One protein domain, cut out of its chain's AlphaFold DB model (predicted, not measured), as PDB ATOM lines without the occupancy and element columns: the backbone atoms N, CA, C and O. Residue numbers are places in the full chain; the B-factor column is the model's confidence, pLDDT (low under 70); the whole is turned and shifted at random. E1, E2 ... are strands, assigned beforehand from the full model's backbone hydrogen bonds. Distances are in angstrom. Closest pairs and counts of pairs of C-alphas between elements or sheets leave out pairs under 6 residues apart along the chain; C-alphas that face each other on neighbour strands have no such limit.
ATOM      1  N   LEU A  16     109.108 151.371 146.888       67.88
ATOM      2  CA  LEU A  16     109.766 150.690 147.994       67.88
ATOM      3  C   LEU A  16     109.328 151.371 149.290       67.88
ATOM      4  O   LEU A  16     109.878 152.401 149.678       67.88
ATOM      5  N   PHE A  17     108.309 150.797 149.932       63.66
ATOM      6  CA  PHE A  17     107.875 151.199 151.264       63.66
ATOM      7  C   PHE A  17     108.624 150.387 152.308       63.66
ATOM      8  O   PHE A  17     108.434 149.181 152.447       63.66
ATOM      9  N   ALA A  18     109.422 151.071 153.100       59.31
ATOM     10  CA  ALA A  18     109.766 150.609 154.423       59.31
ATOM     11  C   ALA A  18     109.439 151.798 155.322       59.31
ATOM     12  O   ALA A  18     109.735 152.927 154.941       59.31
ATOM     13  N   GLY A  19     108.749 151.583 156.444       72.19
ATOM     14  CA  GLY A  19     108.428 152.632 157.422       72.19
ATOM     15  C   GLY A  19     109.684 153.160 158.120       72.19
ATOM     16  O   GLY A  19     109.768 153.124 159.340       72.19
ATOM     17  N   LEU A  20     110.675 153.559 157.328       84.62
ATOM     18  CA  LEU A  20     111.983 154.029 157.714       84.62
ATOM     19  C   LEU A  20     111.897 155.522 157.980       84.62
ATOM     20  O   LEU A  20     111.177 156.262 157.302       84.62
ATOM     21  N   SER A  21     112.688 155.935 158.951       89.88
ATOM     22  CA  SER A  21     112.930 157.313 159.332       89.88
ATOM     23  C   SER A  21     114.391 157.683 159.056       89.88
ATOM     24  O   SER A  21     115.247 156.802 158.936       89.88
ATOM     25  N   PRO A  22     114.723 158.981 158.970       92.88
ATOM     26  CA  PRO A  22     116.115 159.424 158.970       92.88
ATOM     27  C   PRO A  22     116.900 158.822 160.141       92.88
ATOM     28  O   PRO A  22     116.439 158.865 161.281       92.88
ATOM     29  N   GLY A  23     118.079 158.271 159.856       91.50
ATOM     30  CA  GLY A  23     118.896 157.516 160.810       91.50
ATOM     31  C   GLY A  23     118.704 155.997 160.751       91.50
ATOM     32  O   GLY A  23     119.560 155.271 161.257       91.50
ATOM     33  N   ASP A  24     117.645 155.507 160.100       92.50
ATOM     34  CA  ASP A  24     117.469 154.078 159.840       92.50
ATOM     35  C   ASP A  24     118.344 153.597 158.677       92.50
ATOM     36  O   ASP A  24     118.978 154.363 157.945       92.50
ATOM     37  N   GLN A  25     118.331 152.280 158.476       92.50
ATOM     38  CA  GLN A  25     119.040 151.630 157.392       92.50
ATOM     39  C   GLN A  25     118.097 150.884 156.456       92.50
ATOM     40  O   GLN A  25     117.368 149.975 156.857       92.50
ATOM     41  N   LEU A  26     118.199 151.213 155.174       91.12
ATOM     42  CA  LEU A  26     117.573 150.477 154.094       91.12
ATOM     43  C   LEU A  26     118.359 149.190 153.826       91.12
ATOM     44  O   LEU A  26     119.577 149.216 153.633       91.12
ATOM     45  N   ARG A  27     117.650 148.058 153.791       92.75
ATOM     46  CA  ARG A  27     118.189 146.750 153.399       92.75
ATOM     47  C   ARG A  27     117.299 146.146 152.325       92.75
ATOM     48  O   ARG A  27     116.123 145.900 152.573       92.75
ATOM     49  N   LEU A  28     117.858 145.917 151.145       91.62
ATOM     50  CA  LEU A  28     117.146 145.396 149.985       91.62
ATOM     51  C   LEU A  28     117.694 144.036 149.577       91.62
ATOM     52  O   LEU A  28     118.883 143.748 149.727       91.62
ATOM     53  N   ARG A  29     116.807 143.214 149.026       92.06
ATOM     54  CA  ARG A  29     117.161 141.946 148.407       92.06
ATOM     55  C   ARG A  29     116.174 141.595 147.309       92.06
ATOM     56  O   ARG A  29     114.964 141.687 147.489       92.06
ATOM     57  N   GLU A  30     116.715 141.168 146.188       92.25
ATOM     58  CA  GLU A  30     116.003 140.591 145.068       92.25
ATOM     59  C   GLU A  30     115.786 139.091 145.253       92.25
ATOM     60  O   GLU A  30     116.615 138.367 145.810       92.25
ATOM     61  N   THR A  31     114.664 138.611 144.732       91.19
ATOM     62  CA  THR A  31     114.422 137.187 144.530       91.19
ATOM     63  C   THR A  31     113.429 136.997 143.388       91.19
ATOM     64  O   THR A  31     112.545 137.835 143.192       91.19
ATOM     65  N   ALA A  32     113.562 135.910 142.626       89.31
ATOM     66  CA  ALA A  32     112.512 135.516 141.692       89.31
ATOM     67  C   ALA A  32     111.334 134.899 142.468       89.31
ATOM     68  O   ALA A  32     111.511 134.370 143.567       89.31
ATOM     69  N   LEU A  33     110.129 134.914 141.888       87.50
ATOM     70  CA  LEU A  33     108.941 134.323 142.525       87.50
ATOM     71  C   LEU A  33     109.103 132.817 142.782       87.50
ATOM     72  O   LEU A  33     108.735 132.327 143.844       87.50
ATOM     73  N   ALA A  34     109.720 132.100 141.841       85.56
ATOM     74  CA  ALA A  34     110.089 130.692 141.992       85.56
ATOM     75  C   ALA A  34     111.455 130.502 142.687       85.56
ATOM     76  O   ALA A  34     112.083 129.450 142.558       85.56
ATOM     77  N   LEU A  35     111.942 131.526 143.399       80.81
ATOM     78  CA  LEU A  35     113.270 131.605 144.008       80.81
ATOM     79  C   LEU A  35     114.403 131.399 142.996       80.81
ATOM     80  O   LEU A  35     114.861 132.358 142.386       80.81
ATOM     81  N   ARG A  36     114.875 130.155 142.859       78.31
ATOM     82  CA  ARG A  36     115.942 129.730 141.940       78.31
ATOM     83  C   ARG A  36     115.574 128.461 141.161       78.31
ATOM     84  O   ARG A  36     116.452 127.827 140.589       78.31
ATOM     85  N   ALA A  37     114.305 128.047 141.180       78.62
ATOM     86  CA  ALA A  37     113.883 126.798 140.543       78.62
ATOM     87  C   ALA A  37     113.985 126.861 139.008       78.62
ATOM     88  O   ALA A  37     114.330 125.869 138.371       78.62
ATOM     89  N   GLU A  38     113.713 128.033 138.431       87.06
ATOM     90  CA  GLU A  38     113.698 128.248 136.977       87.06
ATOM     91  C   GLU A  38     114.640 129.375 136.554       87.06
ATOM     92  O   GLU A  38     115.414 129.225 135.610       87.06
ATOM     93  N   ALA A  39     114.594 130.490 137.281       91.25
ATOM     94  CA  ALA A  39     115.433 131.653 137.055       91.25
ATOM     95  C   ALA A  39     115.864 132.263 138.387       91.25
ATOM     96  O   ALA A  39     115.169 132.128 139.395       91.25
ATOM     97  N   SER A  40     116.992 132.965 138.365       93.81
ATOM     98  CA  SER A  40     117.457 133.819 139.458       93.81
ATOM     99  C   SER A  40     117.511 135.272 138.996       93.81
ATOM    100  O   SER A  40     117.696 135.555 137.813       93.81
ATOM    101  N   VAL A  41     117.375 136.202 139.937       94.94
ATOM    102  CA  VAL A  41     117.544 137.639 139.694       94.94
ATOM    103  C   VAL A  41     118.694 138.133 140.556       94.94
ATOM    104  O   VAL A  41     118.817 137.711 141.704       94.94
ATOM    105  N   LEU A  42     119.525 139.008 139.995       95.75
ATOM    106  CA  LEU A  42     120.610 139.680 140.698       95.75
ATOM    107  C   LEU A  42     120.551 141.170 140.374       95.75
ATOM    108  O   LEU A  42     120.725 141.546 139.212       95.75
ATOM    109  N   PHE A  43     120.330 142.021 141.374       96.62
ATOM    110  CA  PHE A  43     120.579 143.451 141.192       96.62
ATOM    111  C   PHE A  43     122.072 143.646 140.919       96.62
ATOM    112  O   PHE A  43     122.908 142.947 141.482       96.62
ATOM    113  N   ILE A  44     122.416 144.573 140.031       96.44
ATOM    114  CA  ILE A  44     123.813 144.853 139.657       96.44
ATOM    115  C   ILE A  44     124.203 146.305 139.913       96.44
ATOM    116  O   ILE A  44     125.385 146.603 140.076       96.44
ATOM    117  N   ARG A  45     123.227 147.220 139.937       95.19
ATOM    118  CA  ARG A  45     123.451 148.642 140.191       95.19
ATOM    119  C   ARG A  45     122.161 149.330 140.604       95.19
ATOM    120  O   ARG A  45     121.110 149.072 140.024       95.19
ATOM    121  N   PHE A  46     122.292 150.299 141.500       96.12
ATOM    122  CA  PHE A  46     121.268 151.297 141.778       96.12
ATOM    123  C   PHE A  46     121.764 152.683 141.369       96.12
ATOM    124  O   PHE A  46     122.948 152.993 141.501       96.12
ATOM    125  N   ALA A  47     120.861 153.527 140.882       95.75
ATOM    126  CA  ALA A  47     121.111 154.953 140.715       95.75
ATOM    127  C   ALA A  47     119.970 155.741 141.351       95.75
ATOM    128  O   ALA A  47     118.798 155.448 141.112       95.75
ATOM    129  N   LEU A  48     120.323 156.725 142.173       94.81
ATOM    130  CA  LEU A  48     119.387 157.595 142.876       94.81
ATOM    131  C   LEU A  48     119.399 158.974 142.230       94.81
ATOM    132  O   LEU A  48     120.461 159.497 141.893       94.81
ATOM    133  N   LYS A  49     118.218 159.571 142.078       95.19
ATOM    134  CA  LYS A  49     118.091 160.947 141.591       95.19
ATOM    135  C   LYS A  49     118.560 161.959 142.638       95.19
ATOM    136  O   LYS A  49     119.200 162.943 142.286       95.19
ATOM    137  N   ASP A  50     118.231 161.707 143.899       91.12
ATOM    138  CA  ASP A  50     118.632 162.523 145.043       91.12
ATOM    139  C   ASP A  50     119.264 161.634 146.120       91.12
ATOM    140  O   ASP A  50     118.575 160.819 146.741       91.12
ATOM    141  N   ALA A  51     120.577 161.794 146.304       92.19
ATOM    142  CA  ALA A  51     121.371 161.087 147.306       92.19
ATOM    143  C   ALA A  51     121.365 161.778 148.687       92.19
ATOM    144  O   ALA A  51     122.068 161.339 149.590       92.19
ATOM    145  N   GLY A  52     120.609 162.871 148.855       94.62
ATOM    146  CA  GLY A  52     120.389 163.549 150.135       94.62
ATOM    147  C   GLY A  52     119.252 162.950 150.969       94.62
ATOM    148  O   GLY A  52     119.140 163.266 152.149       94.62
ATOM    149  N   ILE A  53     118.425 162.078 150.379       93.44
ATOM    150  CA  ILE A  53     117.333 161.363 151.067       93.44
ATOM    151  C   ILE A  53     117.802 159.975 151.509       93.44
ATOM    152  O   ILE A  53     117.619 159.582 152.659       93.44
ATOM    153  N   VAL A  54     118.452 159.250 150.602       93.94
ATOM    154  CA  VAL A  54     119.043 157.929 150.828       93.94
ATOM    155  C   VAL A  54     120.453 157.970 150.251       93.94
ATOM    156  O   VAL A  54     120.640 158.476 149.145       93.94
ATOM    157  N   ALA A  55     121.440 157.482 150.997       96.88
ATOM    158  CA  ALA A  55     122.820 157.392 150.524       96.88
ATOM    159  C   ALA A  55     122.946 156.437 149.305       96.88
ATOM    160  O   ALA A  55     121.984 155.765 148.927       96.88
ATOM    161  N   PRO A  56     124.108 156.359 148.633       96.88
ATOM    162  CA  PRO A  56     124.327 155.334 147.614       96.88
ATOM    163  C   PRO A  56     124.039 153.920 148.147       96.88
ATOM    164  O   PRO A  56     124.464 153.560 149.243       96.88
ATOM    165  N   ILE A  57     123.309 153.122 147.360       96.25
ATOM    166  CA  ILE A  57     122.962 151.741 147.711       96.25
ATOM    167  C   ILE A  57     124.098 150.816 147.273       96.25
ATOM    168  O   ILE A  57     124.387 150.697 146.080       96.25
ATOM    169  N   GLU A  58     124.707 150.134 148.237       96.69
ATOM    170  CA  GLU A  58     125.909 149.323 148.043       96.69
ATOM    171  C   GLU A  58     125.664 147.849 148.396       96.69
ATOM    172  O   GLU A  58     124.859 147.550 149.287       96.69
ATOM    173  N   PRO A  59     126.325 146.902 147.709       97.06
ATOM    174  CA  PRO A  59     126.202 145.490 148.025       97.06
ATOM    175  C   PRO A  59     127.042 145.143 149.256       97.06
ATOM    176  O   PRO A  59     128.209 145.517 149.359       97.06
ATOM    177  N   GLU A  60     126.481 144.342 150.153       96.50
ATOM    178  CA  GLU A  60     127.216 143.721 151.249       96.50
ATOM    179  C   GLU A  60     127.140 142.200 151.107       96.50
ATOM    180  O   GLU A  60     126.059 141.606 151.137       96.50
ATOM    181  N   VAL A  61     128.309 141.575 150.943       95.69
ATOM    182  CA  VAL A  61     128.475 140.120 150.862       95.69
ATOM    183  C   VAL A  61     128.960 139.608 152.211       95.69
ATOM    184  O   VAL A  61     129.879 140.175 152.803       95.69
ATOM    185  N   ARG A  62     128.354 138.528 152.698       94.44
ATOM    186  CA  ARG A  62     128.703 137.899 153.973       94.44
ATOM    187  C   ARG A  62     128.617 136.384 153.875       94.44
ATOM    188  O   ARG A  62     127.878 135.857 153.050       94.44
ATOM    189  N   VAL A  91     119.571 155.978 155.553       94.38
ATOM    190  CA  VAL A  91     118.478 156.929 155.340       94.38
ATOM    191  C   VAL A  91     118.869 158.266 155.957       94.38
ATOM    192  O   VAL A  91     119.084 158.369 157.163       94.38
ATOM    193  N   LEU A  92     118.964 159.302 155.130       95.88
ATOM    194  CA  LEU A  92     119.542 160.591 155.508       95.88
ATOM    195  C   LEU A  92     118.478 161.640 155.836       95.88
ATOM    196  O   LEU A  92     118.667 162.451 156.740       95.88
ATOM    197  N   ALA A  93     117.357 161.625 155.115       94.62
ATOM    198  CA  ALA A  93     116.286 162.598 155.277       94.62
ATOM    199  C   ALA A  93     114.924 162.019 154.881       94.62
ATOM    200  O   ALA A  93     114.829 161.033 154.155       94.62
ATOM    201  N   ALA A  94     113.859 162.655 155.371       92.44
ATOM    202  CA  ALA A  94     112.499 162.345 154.958       92.44
ATOM    203  C   ALA A  94     112.227 162.883 153.547       92.44
ATOM    204  O   ALA A  94     112.775 163.915 153.154       92.44
ATOM    205  N   GLY A  95     111.345 162.216 152.804       91.12
ATOM    206  CA  GLY A  95     110.973 162.615 151.449       91.12
ATOM    207  C   GLY A  95     110.916 161.441 150.479       91.12
ATOM    208  O   GLY A  95     110.859 160.281 150.881       91.12
ATOM    209  N   ALA A  96     110.915 161.753 149.184       90.81
ATOM    210  CA  ALA A  96     110.853 160.767 148.114       90.81
ATOM    211  C   ALA A  96     111.957 161.006 147.079       90.81
ATOM    212  O   ALA A  96     112.149 162.133 146.624       90.81
ATOM    213  N   THR A  97     112.643 159.940 146.667       92.75
ATOM    214  CA  THR A  97     113.652 159.969 145.596       92.75
ATOM    215  C   THR A  97     113.337 158.908 144.546       92.75
ATOM    216  O   THR A  97     112.885 157.809 144.867       92.75
ATOM    217  N   THR A  98     113.552 159.232 143.270       93.44
ATOM    218  CA  THR A  98     113.474 158.241 142.190       93.44
ATOM    219  C   THR A  98     114.738 157.395 142.198       93.44
ATOM    220  O   THR A  98     115.847 157.919 142.328       93.44
ATOM    221  N   CYS A  99     114.570 156.094 142.008       93.75
ATOM    222  CA  CYS A  99     115.635 155.117 141.935       93.75
ATOM    223  C   CYS A  99     115.484 154.271 140.670       93.75
ATOM    224  O   CYS A  99     114.389 153.813 140.348       93.75
ATOM    225  N   THR A 100     116.585 154.026 139.964       95.50
ATOM    226  CA  THR A 100     116.642 152.979 138.939       95.50
ATOM    227  C   THR A 100     117.490 151.823 139.440       95.50
ATOM    228  O   THR A 100     118.650 152.035 139.802       95.50
ATOM    229  N   ALA A 101     116.937 150.616 139.408       95.56
ATOM    230  CA  ALA A 101     117.643 149.377 139.683       95.56
ATOM    231  C   ALA A 101     117.901 148.633 138.367       95.56
ATOM    232  O   ALA A 101     116.967 148.285 137.642       95.56
ATOM    233  N   ASP A 102     119.169 148.382 138.063       97.44
ATOM    234  CA  ASP A 102     119.566 147.485 136.984       97.44
ATOM    235  C   ASP A 102     119.742 146.077 137.559       97.44
ATOM    236  O   ASP A 102     120.336 145.913 138.629       97.44
ATOM    237  N   PHE A 103     119.261 145.059 136.848       97.50
ATOM    238  CA  PHE A 103     119.382 143.665 137.269       97.50
ATOM    239  C   PHE A 103     119.629 142.715 136.103       97.50
ATOM    240  O   PHE A 103     119.199 142.950 134.972       97.50
ATOM    241  N   ALA A 104     120.317 141.620 136.407       97.56
ATOM    242  CA  ALA A 104     120.450 140.473 135.530       97.56
ATOM    243  C   ALA A 104     119.398 139.422 135.894       97.56
ATOM    244  O   ALA A 104     119.153 139.157 137.074       97.56
ATOM    245  N   VAL A 105     118.807 138.802 134.876       96.31
ATOM    246  CA  VAL A 105     118.073 137.543 135.021       96.31
ATOM    247  C   VAL A 105     118.993 136.433 134.547       96.31
ATOM    248  O   VAL A 105     119.574 136.533 133.465       96.31
ATOM    249  N   LEU A 106     119.129 135.393 135.358       95.75
ATOM    250  CA  LEU A 106     119.952 134.227 135.079       95.75
ATOM    251  C   LEU A 106     119.059 132.994 134.981       95.75
ATOM    252  O   LEU A 106     118.059 132.900 135.696       95.75
ATOM    253  N   ASP A 107     119.411 132.061 134.105       93.81
ATOM    254  CA  ASP A 107     118.760 130.755 134.054       93.81
ATOM    255  C   ASP A 107     119.168 129.864 135.242       93.81
ATOM    256  O   ASP A 107     119.917 130.259 136.143       93.81
ATOM    257  N   ARG A 108     118.639 128.638 135.253       90.69
ATOM    258  CA  ARG A 108     118.893 127.643 136.300       90.69
ATOM    259  C   ARG A 108     120.361 127.233 136.444       90.69
ATOM    260  O   ARG A 108     120.740 126.766 137.515       90.69
ATOM    261  N   ASP A 109     121.155 127.381 135.386       91.81
ATOM    262  CA  ASP A 109     122.571 127.008 135.355       91.81
ATOM    263  C   ASP A 109     123.469 128.211 135.696       91.81
ATOM    264  O   ASP A 109     124.692 128.089 135.786       91.81
ATOM    265  N   GLY A 110     122.861 129.379 135.938       90.94
ATOM    266  CA  GLY A 110     123.554 130.616 136.272       90.94
ATOM    267  C   GLY A 110     124.088 131.363 135.052       90.94
ATOM    268  O   GLY A 110     124.895 132.280 135.219       90.94
ATOM    269  N   ALA A 111     123.664 131.015 133.836       95.75
ATOM    270  CA  ALA A 111     123.987 131.807 132.658       95.75
ATOM    271  C   ALA A 111     123.074 133.037 132.589       95.75
ATOM    272  O   ALA A 111     121.891 132.979 132.921       95.75
ATOM    273  N   VAL A 112     123.621 134.178 132.166       97.31
ATOM    274  CA  VAL A 112     122.839 135.414 132.049       97.31
ATOM    275  C   VAL A 112     121.886 135.307 130.860       97.31
ATOM    276  O   VAL A 112     122.317 135.265 129.710       97.31
ATOM    277  N   SER A 113     120.588 135.343 131.150       96.69
ATOM    278  CA  SER A 113     119.506 135.360 130.163       96.69
ATOM    279  C   SER A 113     119.212 136.770 129.649       96.69
ATOM    280  O   SER A 113     118.702 136.937 128.542       96.69
ATOM    281  N   GLY A 114     119.521 137.803 130.437       97.31
ATOM    282  CA  GLY A 114     119.370 139.192 130.012       97.31
ATOM    283  C   GLY A 114     119.599 140.213 131.120       97.31
ATOM    284  O   GLY A 114     119.685 139.871 132.300       97.31
ATOM    285  N   TYR A 115     119.658 141.481 130.711       98.25
ATOM    286  CA  TYR A 115     119.777 142.638 131.593       98.25
ATOM    287  C   TYR A 115     118.562 143.542 131.443       98.25
ATOM    288  O   TYR A 115     118.105 143.812 130.332       98.25
ATOM    289  N   PHE A 116     118.071 144.032 132.573       97.62
ATOM    290  CA  PHE A 116     116.843 144.803 132.663       97.62
ATOM    291  C   PHE A 116     117.042 146.001 133.584       97.62
ATOM    292  O   PHE A 116     117.937 146.020 134.430       97.62
ATOM    293  N   ARG A 117     116.175 146.997 133.414       96.75
ATOM    294  CA  ARG A 117     116.098 148.185 134.260       96.75
ATOM    295  C   ARG A 117     114.688 148.323 134.799       96.75
ATOM    296  O   ARG A 117     113.726 148.224 134.042       96.75
ATOM    297  N   TRP A 118     114.591 148.603 136.089       94.44
ATOM    298  CA  TRP A 118     113.350 148.937 136.771       94.44
ATOM    299  C   TRP A 118     113.466 150.325 137.399       94.44
ATOM    300  O   TRP A 118     114.460 150.635 138.051       94.44
ATOM    301  N   GLU A 119     112.464 151.168 137.170       93.75
ATOM    302  CA  GLU A 119     112.342 152.485 137.793       93.75
ATOM    303  C   GLU A 119     111.312 152.414 138.925       93.75
ATOM    304  O   GLU A 119     110.217 151.878 138.748       93.75
ATOM    305  N   THR A 120     111.678 152.937 140.092       89.56
ATOM    306  CA  THR A 120     110.879 152.915 141.322       89.56
ATOM    307  C   THR A 120     111.056 154.224 142.090       89.56
ATOM    308  O   THR A 120     112.018 154.961 141.867       89.56
ATOM    309  N   SER A 121     110.163 154.524 143.035       89.50
ATOM    310  CA  SER A 121     110.434 155.517 144.084       89.50
ATOM    311  C   SER A 121     110.865 154.840 145.387       89.50
ATOM    312  O   SER A 121     110.436 153.724 145.692       89.50
ATOM    313  N   ILE A 122     111.728 155.515 146.148       89.56
ATOM    314  CA  ILE A 122     111.982 155.230 147.564       89.56
ATOM    315  C   ILE A 122     111.391 156.376 148.370       89.56
ATOM    316  O   ILE A 122     111.656 157.543 148.076       89.56
ATOM    317  N   GLU A 123     110.595 156.033 149.377       90.19
ATOM    318  CA  GLU A 123     109.853 156.995 150.183       90.19
ATOM    319  C   GLU A 123     110.121 156.774 151.661       90.19
ATOM    320  O   GLU A 123     109.949 155.675 152.181       90.19
ATOM    321  N   ILE A 124     110.538 157.849 152.318       88.94
ATOM    322  CA  ILE A 124     110.906 157.893 153.725       88.94
ATOM    323  C   ILE A 124     109.901 158.800 154.421       88.94
ATOM    324  O   ILE A 124     109.743 159.969 154.047       88.94
ATOM    325  N   ALA A 125     109.213 158.260 155.424       81.44
ATOM    326  CA  ALA A 125     108.231 159.027 156.170       81.44
ATOM    327  C   ALA A 125     108.920 160.183 156.912       81.44
ATOM    328  O   ALA A 125     109.998 160.032 157.490       81.44
TER     329      ALA A 125
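Overview. This is residues 16 to 62 and 91 to 125 of the 131 residues of the protein "Inclusion body protein" of Burkholderia diffusa (UniProt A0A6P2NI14). A long, strongly twisted sheet of three antiparallel strands, E2, E4 and E5, makes the length of the domain; E1 stands over one face of it across a gap, and the other face is bare. E3 lies off to the side of E1 and E2, with its centre farthest from the mean of the C-alphas, 12.2 A. The printed part has 82 residues, with no named helix and five named strands, E1 to E5 in chain order, and its class is all strand; the sheet's order is E2, E4, E5. The whole is only just loose, close to compact, with a radius of gyration of the C-alphas of 14.2 A, and elongated, with spans of 41 by 22 by 21 A.

Along the chain. The printed part begins at Leu 16. E1, residues 25 to 28, starts with C-alpha 25 at (119.040, 151.630, 157.392). E2, residues 39 to 48, is 26.9 A from first to last C-alpha. E3, residues 58 to 62, is 13.2 A long and ends with C-alpha 62 at (128.703, 137.899, 153.973). E4, residues 95 to 107, is 37.1 A long. E5, residues 112 to 124, is 33.4 A long, bends by 54 degrees at residue 115 and ends with C-alpha 124 at (110.906, 157.893, 153.725).

Arrangement. E4 is the inner strand of the sheet, and E2 and E5 are its edge strands. E2 and E4 are antiparallel, with 149 degrees between their directions; C-alphas 43 and 103 face each other at 4.1 A, and N 44 and O 102 are within hydrogen-bond range at 2.8 A. E4 and E5 form a hairpin, antiparallel with 161 degrees between their directions; N 99 and O 120 are 2.8 A apart and N 118 and O 101 are 2.9 A apart, both within hydrogen-bond range. Residues 16 to 17 pair with residues 122 to 123 of E5, parallel. E1 and E3 pair with no named strand. E1 is apart from E2, E4 and E5, but near E3, with 5 pairs of C-alphas within 10 A. E3 is near E2, with 7 such pairs.

Size, cuts and confidence. The two C-alphas farthest apart are those of Ala 94 and Asp 109, 41.6 A. Residues 63 to 90 are not printed, and C-alphas 62 and 91 are 21.6 A apart across this cut, which lies in the link from E3 to E4. Of the links that are printed whole, E4 to E5 is tight, and E1 to E2 and E2 to E3 are short. The mean pLDDT of the printed part is 91.5, and residues 16 to 18 are under 70.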